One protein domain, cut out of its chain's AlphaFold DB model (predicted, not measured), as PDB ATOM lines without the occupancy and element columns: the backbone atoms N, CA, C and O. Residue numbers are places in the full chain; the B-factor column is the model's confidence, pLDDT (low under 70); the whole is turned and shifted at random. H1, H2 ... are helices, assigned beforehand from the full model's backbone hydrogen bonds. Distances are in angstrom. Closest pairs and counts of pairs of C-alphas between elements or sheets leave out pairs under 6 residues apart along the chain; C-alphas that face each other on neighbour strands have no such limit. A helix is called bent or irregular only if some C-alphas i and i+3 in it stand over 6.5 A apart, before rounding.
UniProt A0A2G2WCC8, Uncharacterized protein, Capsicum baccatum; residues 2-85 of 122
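Overview. This is residues 2 to 85 of the 122 residues of an uncharacterized protein of Capsicum baccatum (UniProt A0A2G2WCC8). The longest helix, H2, and H1, both bent, make a wide, open V, linked at its corner by residues 34 to 43. The printed part, 84 residues with two named helices, H1 then H2, is all helix. It is extended, with a radius of gyration of the C-alphas of 23.6 A and spans of 57 by 50 by 22 A.

Arrangement. H2, residues 44 to 81, and H1, residues 2 to 33, were each assigned as one helix by hydrogen bonds, but are bent. C-alphas 60 and 63 are 6.8 A apart; arms H2a, to 60, and H2b, from 63, stand at a shallow tilt of 34 degrees, only just short of steep. C-alphas 21 and 24 are 7.1 A apart; H1a, to 21, and H1b, from 24, stand at a steep tilt of 56 degrees. H1's arms are apart from H2's. Every O i to N i+4 pair inside these arms is within hydrogen-bond range.

Along the chain. H2b, 27.0 A long, ends with C-alpha 81 at (1.901, -1.555, 51.531). H1a, 28.6 A long, begins with C-alpha 2 at (-16.171, -24.505, 9.275).

Size, cuts and confidence. The printed part has no cut. pLDDT is under 70 in 20 residues, among them 2 to 10.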
ATOM      1  N   ALA A   2     -14.938 -24.907   9.979       53.66
ATOM      2  CA  ALA A   2     -16.171 -24.505   9.275       53.66
ATOM      3  C   ALA A   2     -17.457 -25.258   9.705       53.66
ATOM      4  O   ALA A   2     -18.499 -24.638   9.895       53.66
ATOM      5  N   SER A   3     -17.382 -26.572   9.957       57.50
ATOM      6  CA  SER A   3     -18.552 -27.368  10.382       57.50
ATOM      7  C   SER A   3     -19.127 -26.947  11.748       57.50
ATOM      8  O   SER A   3     -20.341 -26.992  11.942       57.50
ATOM      9  N   LYS A   4     -18.289 -26.451  12.675       55.66
ATOM     10  CA  LYS A   4     -18.748 -25.934  13.977       55.66
ATOM     11  C   LYS A   4     -19.477 -24.598  13.826       55.66
ATOM     12  O   LYS A   4     -20.456 -24.371  14.526       55.66
ATOM     13  N   ILE A   5     -19.055 -23.762  12.876       59.56
ATOM     14  CA  ILE A   5     -19.718 -22.490  12.551       59.56
ATOM     15  C   ILE A   5     -21.093 -22.750  11.928       59.56
ATOM     16  O   ILE A   5     -22.069 -22.132  12.338       59.56
ATOM     17  N   GLN A   6     -21.208 -23.727  11.023       63.59
ATOM     18  CA  GLN A   6     -22.505 -24.123  10.456       63.59
ATOM     19  C   GLN A   6     -23.442 -24.739  11.509       63.59
ATOM     20  O   GLN A   6     -24.634 -24.432  11.526       63.59
ATOM     21  N   GLN A   7     -22.919 -25.549  12.440       64.81
ATOM     22  CA  GLN A   7     -23.709 -26.044  13.574       64.81
ATOM     23  C   GLN A   7     -24.175 -24.899  14.482       64.81
ATOM     24  O   GLN A   7     -25.360 -24.843  14.803       64.81
ATOM     25  N   LEU A   8     -23.300 -23.953  14.835       62.59
ATOM     26  CA  LEU A   8     -23.664 -22.772  15.626       62.59
ATOM     27  C   LEU A   8     -24.704 -21.905  14.913       62.59
ATOM     28  O   LEU A   8     -25.655 -21.462  15.546       62.59
ATOM     29  N   GLN A   9     -24.589 -21.729  13.597       65.00
ATOM     30  CA  GLN A   9     -25.570 -21.000  12.797       65.00
ATOM     31  C   GLN A   9     -26.933 -21.708  12.783       65.00
ATOM     32  O   GLN A   9     -27.969 -21.057  12.917       65.00
ATOM     33  N   SER A  10     -26.955 -23.041  12.672       69.19
ATOM     34  CA  SER A  10     -28.200 -23.820  12.704       69.19
ATOM     35  C   SER A  10     -28.881 -23.783  14.081       69.19
ATOM     36  O   SER A  10     -30.099 -23.607  14.155       69.19
ATOM     37  N   GLN A  11     -28.098 -23.849  15.161       70.75
ATOM     38  CA  GLN A  11     -28.565 -23.725  16.545       70.75
ATOM     39  C   GLN A  11     -29.043 -22.300  16.846       70.75
ATOM     40  O   GLN A  11     -30.117 -22.120  17.410       70.75
ATOM     41  N   ALA A  12     -28.323 -21.276  16.381       66.12
ATOM     42  CA  ALA A  12     -28.748 -19.882  16.477       66.12
ATOM     43  C   ALA A  12     -30.048 -19.633  15.700       66.12
ATOM     44  O   ALA A  12     -30.936 -18.947  16.190       66.12
ATOM     45  N   CYS A  13     -30.222 -20.239  14.522       66.75
ATOM     46  CA  CYS A  13     -31.465 -20.144  13.757       66.75
ATOM     47  C   CYS A  13     -32.644 -20.817  14.485       66.75
ATOM     48  O   CYS A  13     -33.754 -20.282  14.487       66.75
ATOM     49  N   GLN A  14     -32.421 -21.964  15.131       71.38
ATOM     50  CA  GLN A  14     -33.435 -22.627  15.959       71.38
ATOM     51  C   GLN A  14     -33.770 -21.816  17.217       71.38
ATOM     52  O   GLN A  14     -34.950 -21.641  17.517       71.38
ATOM     53  N   ALA A  15     -32.767 -21.245  17.889       67.38
ATOM     54  CA  ALA A  15     -32.954 -20.346  19.024       67.38
ATOM     55  C   ALA A  15     -33.725 -19.081  18.620       67.38
ATOM     56  O   ALA A  15     -34.696 -18.724  19.278       67.38
ATOM     57  N   SER A  16     -33.394 -18.460  17.485       63.84
ATOM     58  CA  SER A  16     -34.139 -17.316  16.949       63.84
ATOM     59  C   SER A  16     -35.580 -17.678  16.594       63.84
ATOM     60  O   SER A  16     -36.485 -16.897  16.866       63.84
ATOM     61  N   LYS A  17     -35.837 -18.874  16.045       69.69
ATOM     62  CA  LYS A  17     -37.206 -19.368  15.799       69.69
ATOM     63  C   LYS A  17     -37.971 -19.611  17.101       69.69
ATOM     64  O   LYS A  17     -39.167 -19.337  17.156       69.69
ATOM     65  N   PHE A  18     -37.301 -20.105  18.140       71.44
ATOM     66  CA  PHE A  18     -37.891 -20.314  19.461       71.44
ATOM     67  C   PHE A  18     -38.219 -18.982  20.150       71.44
ATOM     68  O   PHE A  18     -39.342 -18.791  20.612       71.44
ATOM     69  N   VAL A  19     -37.290 -18.023  20.123       71.00
ATOM     70  CA  VAL A  19     -37.491 -16.653  20.616       71.00
ATOM     71  C   VAL A  19     -38.562 -15.924  19.802       71.00
ATOM     72  O   VAL A  19     -39.384 -15.227  20.378       71.00
ATOM     73  N   ALA A  20     -38.652 -16.122  18.488       67.69
ATOM     74  CA  ALA A  20     -39.725 -15.529  17.688       67.69
ATOM     75  C   ALA A  20     -41.109 -16.117  18.024       67.69
ATOM     76  O   ALA A  20     -42.097 -15.388  18.028       67.69
ATOM     77  N   LYS A  21     -41.196 -17.422  18.327       73.19
ATOM     78  CA  LYS A  21     -42.466 -18.092  18.659       73.19
ATOM     79  C   LYS A  21     -42.929 -17.851  20.096       73.19
ATOM     80  O   LYS A  21     -44.121 -17.671  20.322       73.19
ATOM     81  N   HIS A  22     -42.010 -17.854  21.059       75.44
ATOM     82  CA  HIS A  22     -42.341 -17.758  22.484       75.44
ATOM     83  C   HIS A  22     -41.915 -16.438  23.128       75.44
ATOM     84  O   HIS A  22     -42.458 -16.067  24.167       75.44
ATOM     85  N   GLY A  23     -40.994 -15.689  22.525       72.44
ATOM     86  CA  GLY A  23     -40.460 -14.447  23.085       72.44
ATOM     87  C   GLY A  23     -41.523 -13.377  23.279       72.44
ATOM     88  O   GLY A  23     -41.492 -12.694  24.291       72.44
ATOM     89  N   THR A  24     -42.532 -13.282  22.405       72.75
ATOM     90  CA  THR A  24     -43.657 -12.354  22.617       72.75
ATOM     91  C   THR A  24     -44.500 -12.735  23.837       72.75
ATOM     92  O   THR A  24     -44.940 -11.851  24.566       72.75
ATOM     93  N   ALA A  25     -44.719 -14.030  24.082       78.44
ATOM     94  CA  ALA A  25     -45.468 -14.501  25.247       78.44
ATOM     95  C   ALA A  25     -44.673 -14.282  26.543       78.44
ATOM     96  O   ALA A  25     -45.207 -13.726  27.500       78.44
ATOM     97  N   TYR A  26     -43.378 -14.619  26.544       77.00
ATOM     98  CA  TYR A  26     -42.484 -14.353  27.674       77.00
ATOM     99  C   TYR A  26     -42.336 -12.856  27.959       77.00
ATOM    100  O   TYR A  26     -42.404 -12.445  29.112       77.00
ATOM    101  N   TYR A  27     -42.198 -12.031  26.920       76.56
ATOM    102  CA  TYR A  27     -42.115 -10.579  27.047       76.56
ATOM    103  C   TYR A  27     -43.393  -9.993  27.656       76.56
ATOM    104  O   TYR A  27     -43.318  -9.196  28.585       76.56
ATOM    105  N   LYS A  28     -44.572 -10.440  27.201       80.25
ATOM    106  CA  LYS A  28     -45.859 -10.029  27.780       80.25
ATOM    107  C   LYS A  28     -46.000 -10.456  29.242       80.25
ATOM    108  O   LYS A  28     -46.403  -9.636  30.059       80.25
ATOM    109  N   GLN A  29     -45.628 -11.691  29.583       83.25
ATOM    110  CA  GLN A  29     -45.664 -12.176  30.967       83.25
ATOM    111  C   GLN A  29     -44.715 -11.374  31.871       83.25
ATOM    112  O   GLN A  29     -45.071 -11.028  32.994       83.25
ATOM    113  N   LEU A  30     -43.521 -11.042  31.375       81.56
ATOM    114  CA  LEU A  30     -42.541 -10.255  32.117       81.56
ATOM    115  C   LEU A  30     -43.021  -8.815  32.319       81.56
ATOM    116  O   LEU A  30     -42.911  -8.297  33.427       81.56
ATOM    117  N   LEU A  31     -43.610  -8.189  31.297       79.94
ATOM    118  CA  LEU A  31     -44.242  -6.877  31.444       79.94
ATOM    119  C   LEU A  31     -45.391  -6.915  32.449       79.94
ATOM    120  O   LEU A  31     -45.504  -6.009  33.265       79.94
ATOM    121  N   GLU A  32     -46.208  -7.968  32.435       81.00
ATOM    122  CA  GLU A  32     -47.325  -8.120  33.363       81.00
ATOM    123  C   GLU A  32     -46.869  -8.249  34.821       81.00
ATOM    124  O   GLU A  32     -47.414  -7.579  35.694       81.00
ATOM    125  N   GLN A  33     -45.812  -9.024  35.077       83.31
ATOM    126  CA  GLN A  33     -45.200  -9.126  36.407       83.31
ATOM    127  C   GLN A  33     -44.540  -7.814  36.863       83.31
ATOM    128  O   GLN A  33     -44.514  -7.509  38.056       83.31
ATOM    129  N   ASN A  34     -44.029  -7.018  35.921       82.44
ATOM    130  CA  ASN A  34     -43.334  -5.760  36.196       82.44
ATOM    131  C   ASN A  34     -44.225  -4.518  36.036       82.44
ATOM    132  O   ASN A  34     -43.707  -3.404  36.065       82.44
ATOM    133  N   LYS A  35     -45.554  -4.683  35.934       76.88
ATOM    134  CA  LYS A  35     -46.527  -3.582  35.782       76.88
ATOM    135  C   LYS A  35     -46.343  -2.460  36.806       76.88
ATOM    136  O   LYS A  35     -46.473  -1.297  36.456       76.88
ATOM    137  N   GLN A  36     -45.949  -2.790  38.035       77.00
ATOM    138  CA  GLN A  36     -45.670  -1.817  39.103       77.00
ATOM    139  C   GLN A  36     -44.554  -0.798  38.780       77.00
ATOM    140  O   GLN A  36     -44.515   0.269  39.383       77.00
ATOM    141  N   TYR A  37     -43.653  -1.111  37.841       74.94
ATOM    142  CA  TYR A  37     -42.554  -0.235  37.415       74.94
ATOM    143  C   TYR A  37     -42.843   0.492  36.094       74.94
ATOM    144  O   TYR A  37     -42.030   1.300  35.644       74.94
ATOM    145  N   ILE A  38     -43.976   0.196  35.455       74.56
ATOM    146  CA  ILE A  38     -44.357   0.756  34.161       74.56
ATOM    147  C   ILE A  38     -45.298   1.930  34.417       74.56
ATOM    148  O   ILE A  38     -46.366   1.775  35.001       74.56
ATOM    149  N   VAL A  39     -44.895   3.121  33.980       74.00
ATOM    150  CA  VAL A  39     -45.726   4.322  34.091       74.00
ATOM    151  C   VAL A  39     -46.705   4.361  32.917       74.00
ATOM    152  O   VAL A  39     -46.290   4.503  31.767       74.00
ATOM    153  N   GLU A  40     -48.001   4.257  33.208       72.69
ATOM    154  CA  GLU A  40     -49.088   4.486  32.248       72.69
ATOM    155  C   GLU A  40     -49.676   5.898  32.462       72.69
ATOM    156  O   GLU A  40     -49.913   6.273  33.613       72.69
ATOM    157  N   PRO A  41     -49.927   6.711  31.414       66.69
ATOM    158  CA  PRO A  41     -49.805   6.424  29.982       66.69
ATOM    159  C   PRO A  41     -48.371   6.585  29.433       66.69
ATOM    160  O   PRO A  41     -47.644   7.485  29.864       66.69
ATOM    161  N   PRO A  42     -47.976   5.793  28.412       66.38
ATOM    162  CA  PRO A  42     -46.714   5.948  27.689       66.38
ATOM    163  C   PRO A  42     -46.779   7.152  26.730       66.38
ATOM    164  O   PRO A  42     -46.713   7.012  25.509       66.38
ATOM    165  N   SER A  43     -46.970   8.354  27.276       76.81
ATOM    166  CA  SER A  43     -46.931   9.593  26.503       76.81
ATOM    167  C   SER A  43     -45.483  10.020  26.250       76.81
ATOM    168  O   SER A  43     -44.587   9.798  27.071       76.81
ATOM    169  N   VAL A  44     -45.242  10.663  25.104       75.81
ATOM    170  CA  VAL A  44     -43.904  11.152  24.716       75.81
ATOM    171  C   VAL A  44     -43.354  12.134  25.758       75.81
ATOM    172  O   VAL A  44     -42.166  12.113  26.076       75.81
ATOM    173  N   GLU A  45     -44.229  12.945  26.353       78.38
ATOM    174  CA  GLU A  45     -43.875  13.893  27.412       78.38
ATOM    175  C   GLU A  45     -43.430  13.185  28.695       78.38
ATOM    176  O   GLU A  45     -42.388  13.534  29.256       78.38
ATOM    177  N   LYS A  46     -44.147  12.134  29.120       78.12
ATOM    178  CA  LYS A  46     -43.784  11.373  30.322       78.12
ATOM    179  C   LYS A  46     -42.497  10.578  30.125       78.12
ATOM    180  O   LYS A  46     -41.677  10.509  31.037       78.12
ATOM    181  N   CYS A  47     -42.270  10.047  28.922       78.94
ATOM    182  CA  CYS A  47     -41.013   9.391  28.570       78.94
ATOM    183  C   CYS A  47     -39.824  10.365  28.628       78.94
ATOM    184  O   CYS A  47     -38.761  10.020  29.145       78.94
ATOM    185  N   ASN A  48     -40.005  11.596  28.137       82.44
ATOM    186  CA  ASN A  48     -38.978  12.635  28.196       82.44
ATOM    187  C   ASN A  48     -38.684  13.058  29.646       82.44
ATOM    188  O   ASN A  48     -37.524  13.199  30.032       82.44
ATOM    189  N   GLU A  49     -39.718  13.210  30.477       85.12
ATOM    190  CA  GLU A  49     -39.565  13.516  31.904       85.12
ATOM    191  C   GLU A  49     -38.821  12.404  32.656       85.12
ATOM    192  O   GLU A  49     -37.839  12.685  33.344       85.12
ATOM    193  N   LEU A  50     -39.215  11.141  32.467       84.38
ATOM    194  CA  LEU A  50     -38.550   9.982  33.071       84.38
ATOM    195  C   LEU A  50     -37.093   9.858  32.616       84.38
ATOM    196  O   LEU A  50     -36.214   9.591  33.434       84.38
ATOM    197  N   SER A  51     -36.812  10.099  31.332       83.00
ATOM    198  CA  SER A  51     -35.441  10.106  30.812       83.00
ATOM    199  C   SER A  51     -34.592  11.185  31.484       83.00
ATOM    200  O   SER A  51     -33.447  10.924  31.853       83.00
ATOM    201  N   LYS A  52     -35.144  12.391  31.671       86.25
ATOM    202  CA  LYS A  52     -34.460  13.478  32.384       86.25
ATOM    203  C   LYS A  52     -34.240  13.124  33.849       86.25
ATOM    204  O   LYS A  52     -33.127  13.281  34.337       86.25
ATOM    205  N   GLN A  53     -35.255  12.604  34.539       86.81
ATOM    206  CA  GLN A  53     -35.126  12.160  35.928       86.81
ATOM    207  C   GLN A  53     -34.044  11.092  36.076       86.81
ATOM    208  O   GLN A  53     -33.173  11.230  36.929       86.81
ATOM    209  N   LEU A  54     -34.033  10.081  35.205       86.38
ATOM    210  CA  LEU A  54     -33.009   9.043  35.217       86.38
ATOM    211  C   LEU A  54     -31.618   9.639  34.995       86.38
ATOM    212  O   LEU A  54     -30.699   9.311  35.742       86.38
ATOM    213  N   LEU A  55     -31.459  10.541  34.024       86.69
ATOM    214  CA  LEU A  55     -30.190  11.224  33.778       86.69
ATOM    215  C   LEU A  55     -29.725  12.000  35.018       86.69
ATOM    216  O   LEU A  55     -28.595  11.813  35.464       86.69
ATOM    217  N   TYR A  56     -30.591  12.823  35.610       86.56
ATOM    218  CA  TYR A  56     -30.243  13.631  36.779       86.56
ATOM    219  C   TYR A  56     -29.963  12.783  38.020       86.56
ATOM    220  O   TYR A  56     -28.989  13.048  38.718       86.56
ATOM    221  N   SER A  57     -30.737  11.725  38.274       89.62
ATOM    222  CA  SER A  57     -30.461  10.788  39.369       89.62
ATOM    223  C   SER A  57     -29.130  10.066  39.167       89.62
ATOM    224  O   SER A  57     -28.366   9.895  40.118       89.62
ATOM    225  N   ARG A  58     -28.806   9.672  37.928       85.81
ATOM    226  CA  ARG A  58     -27.507   9.070  37.614       85.81
ATOM    227  C   ARG A  58     -26.376  10.070  37.832       85.81
ATOM    228  O   ARG A  58     -25.426   9.705  38.515       85.81
ATOM    229  N   LEU A  59     -26.505  11.308  37.353       85.19
ATOM    230  CA  LEU A  59     -25.520  12.376  37.564       85.19
ATOM    231  C   LEU A  59     -25.311  12.689  39.051       85.19
ATOM    232  O   LEU A  59     -24.172  12.758  39.504       85.19
ATOM    233  N   ALA A  60     -26.388  12.792  39.830       85.69
ATOM    234  CA  ALA A  60     -26.321  13.022  41.273       85.69
ATOM    235  C   ALA A  60     -25.638  11.870  42.031       85.69
ATOM    236  O   ALA A  60     -25.022  12.092  43.067       85.69
ATOM    237  N   SER A  61     -25.702  10.642  41.504       87.00
ATOM    238  CA  SER A  61     -25.025   9.481  42.098       87.00
ATOM    239  C   SER A  61     -23.524   9.389  41.780       87.00
ATOM    240  O   SER A  61     -22.816   8.626  42.436       87.00
ATOM    241  N   ILE A  62     -23.020  10.145  40.795       86.75
ATOM    242  CA  ILE A  62     -21.600  10.139  40.401       86.75
ATOM    243  C   ILE A  62     -20.662  10.537  41.549       86.75
ATOM    244  O   ILE A  62     -19.729   9.774  41.795       86.75
ATOM    245  N   PRO A  63     -20.863  11.661  42.271       85.94
ATOM    246  CA  PRO A  63     -19.948  12.049  43.346       85.94
ATOM    247  C   PRO A  63     -19.864  10.992  44.455       85.94
ATOM    248  O   PRO A  63     -18.764  10.646  44.870       85.94
ATOM    249  N   GLY A  64     -20.993  10.399  44.863       86.25
ATOM    250  CA  GLY A  64     -20.989   9.327  45.867       86.25
ATOM    251  C   GLY A  64     -20.252   8.067  45.397       86.25
ATOM    252  O   GLY A  64     -19.522   7.446  46.161       86.25
ATOM    253  N   ARG A  65     -20.382   7.709  44.111       83.50
ATOM    254  CA  ARG A  65     -19.625   6.595  43.515       83.50
ATOM    255  C   ARG A  65     -18.130   6.888  43.424       83.50
ATOM    256  O   ARG A  65     -17.327   5.984  43.614       83.50
ATOM    257  N   TYR A  66     -17.760   8.131  43.131       84.06
ATOM    258  CA  TYR A  66     -16.366   8.560  43.091       84.06
ATOM    259  C   TYR A  66     -15.725   8.471  44.479       84.06
ATOM    260  O   TYR A  66     -14.624   7.949  44.611       84.06
ATOM    261  N   GLU A  67     -16.430   8.911  45.519       86.19
ATOM    262  CA  GLU A  67     -15.957   8.826  46.903       86.19
ATOM    263  C   GLU A  67     -15.766   7.369  47.360       86.19
ATOM    264  O   GLU A  67     -14.708   7.025  47.889       86.19
ATOM    265  N   ALA A  68     -16.728   6.487  47.056       87.00
ATOM    266  CA  ALA A  68     -16.601   5.050  47.310       87.00
ATOM    267  C   ALA A  68     -15.393   4.439  46.580       87.00
ATOM    268  O   ALA A  68     -14.598   3.723  47.188       87.00
ATOM    269  N   PHE A  69     -15.196   4.800  45.309       85.44
ATOM    270  CA  PHE A  69     -14.052   4.347  44.523       85.44
ATOM    271  C   PHE A  69     -12.709   4.787  45.125       85.44
ATOM    272  O   PHE A  69     -11.768   3.997  45.178       85.44
ATOM    273  N   TRP A  70     -12.603   6.024  45.623       84.25
ATOM    274  CA  TRP A  70     -11.390   6.478  46.313       84.25
ATOM    275  C   TRP A  70     -11.130   5.723  47.609       84.25
ATOM    276  O   TRP A  70      -9.976   5.419  47.904       84.25
ATOM    277  N   MET A  71     -12.183   5.395  48.358       87.06
ATOM    278  CA  MET A  71     -12.066   4.579  49.562       87.06
ATOM    279  C   MET A  71     -11.563   3.167  49.226       87.06
ATOM    280  O   MET A  71     -10.622   2.689  49.856       87.06
ATOM    281  N   GLU A  72     -12.121   2.520  48.200       85.25
ATOM    282  CA  GLU A  72     -11.666   1.205  47.725       85.25
ATOM    283  C   GLU A  72     -10.214   1.243  47.223       85.25
ATOM    284  O   GLU A  72      -9.422   0.353  47.536       85.25
ATOM    285  N   LEU A  73      -9.817   2.302  46.510       84.50
ATOM    286  CA  LEU A  73      -8.427   2.494  46.094       84.50
ATOM    287  C   LEU A  73      -7.472   2.676  47.276       84.50
ATOM    288  O   LEU A  73      -6.352   2.160  47.230       84.50
ATOM    289  N   ASP A  74      -7.876   3.402  48.318       84.62
ATOM    290  CA  ASP A  74      -7.040   3.581  49.506       84.62
ATOM    291  C   ASP A  74      -6.866   2.257  50.269       84.62
ATOM    292  O   ASP A  74      -5.743   1.907  50.642       84.62
ATOM    293  N   LEU A  75      -7.927   1.442  50.360       80.31
ATOM    294  CA  LEU A  75      -7.862   0.077  50.896       80.31
ATOM    295  C   LEU A  75      -6.889  -0.802  50.098       80.31
ATOM    296  O   LEU A  75      -6.005  -1.435  50.678       80.31
ATOM    297  N   VAL A  76      -6.980  -0.796  48.765       80.75
ATOM    298  CA  VAL A  76      -6.047  -1.534  47.895       80.75
ATOM    299  C   VAL A  76      -4.609  -1.028  48.067       80.75
ATOM    300  O   VAL A  76      -3.663  -1.817  48.115       80.75
ATOM    301  N   LYS A  77      -4.414   0.286  48.216       81.25
ATOM    302  CA  LYS A  77      -3.099   0.899  48.448       81.25
ATOM    303  C   LYS A  77      -2.512   0.499  49.803       81.25
ATOM    304  O   LYS A  77      -1.303   0.270  49.899       81.25
ATOM    305  N   GLN A  78      -3.339   0.395  50.838       78.44
ATOM    306  CA  GLN A  78      -2.937  -0.098  52.153       78.44
ATOM    307  C   GLN A  78      -2.575  -1.591  52.101       78.44
ATOM    308  O   GLN A  78      -1.518  -1.976  52.602       78.44
ATOM    309  N   MET A  79      -3.372  -2.409  51.410       73.69
ATOM    310  CA  MET A  79      -3.084  -3.829  51.159       73.69
ATOM    311  C   MET A  79      -1.751  -4.011  50.419       73.69
ATOM    312  O   MET A  79      -0.929  -4.846  50.793       73.69
ATOM    313  N   TRP A  80      -1.467  -3.162  49.424       75.12
ATOM    314  CA  TRP A  80      -0.191  -3.168  48.705       75.12
ATOM    315  C   TRP A  80       1.004  -2.830  49.608       75.12
ATOM    316  O   TRP A  80       2.073  -3.430  49.464       75.12
ATOM    317  N   LYS A  81       0.856  -1.878  50.542       77.50
ATOM    318  CA  LYS A  81       1.901  -1.555  51.531       77.50
ATOM    319  C   LYS A  81       2.154  -2.726  52.489       77.50
ATOM    320  O   LYS A  81       3.310  -2.998  52.808       77.50
ATOM    321  N   ASN A  82       1.115  -3.479  52.849       74.19
ATOM    322  CA  ASN A  82       1.188  -4.672  53.702       74.19
ATOM    323  C   ASN A  82       1.402  -5.982  52.912       74.19
ATOM    324  O   ASN A  82       0.995  -7.058  53.346       74.19
ATOM    325  N   ARG A  83       2.115  -5.914  51.777       62.12
ATOM    326  CA  ARG A  83       2.326  -6.994  50.789       62.12
ATOM    327  C   ARG A  83       2.751  -8.375  51.324       62.12
ATOM    328  O   ARG A  83       2.710  -9.337  50.566       62.12
ATOM    329  N   LYS A  84       3.218  -8.476  52.573       61.91
ATOM    330  CA  LYS A  84       3.652  -9.734  53.209       61.91
ATOM    331  C   LYS A  84       2.503 -10.560  53.806       61.91
ATOM    332  O   LYS A  84       2.693 -11.752  54.000       61.91
ATOM    333  N   GLU A  85       1.334  -9.967  54.052       61.16
ATOM    334  CA  GLU A  85       0.140 -10.647  54.601       61.16
ATOM    335  C   GLU A  85      -0.972 -10.846  53.555       61.16
ATOM    336  O   GLU A  85      -2.126 -11.111  53.891       61.16
TER     337      GLU A  85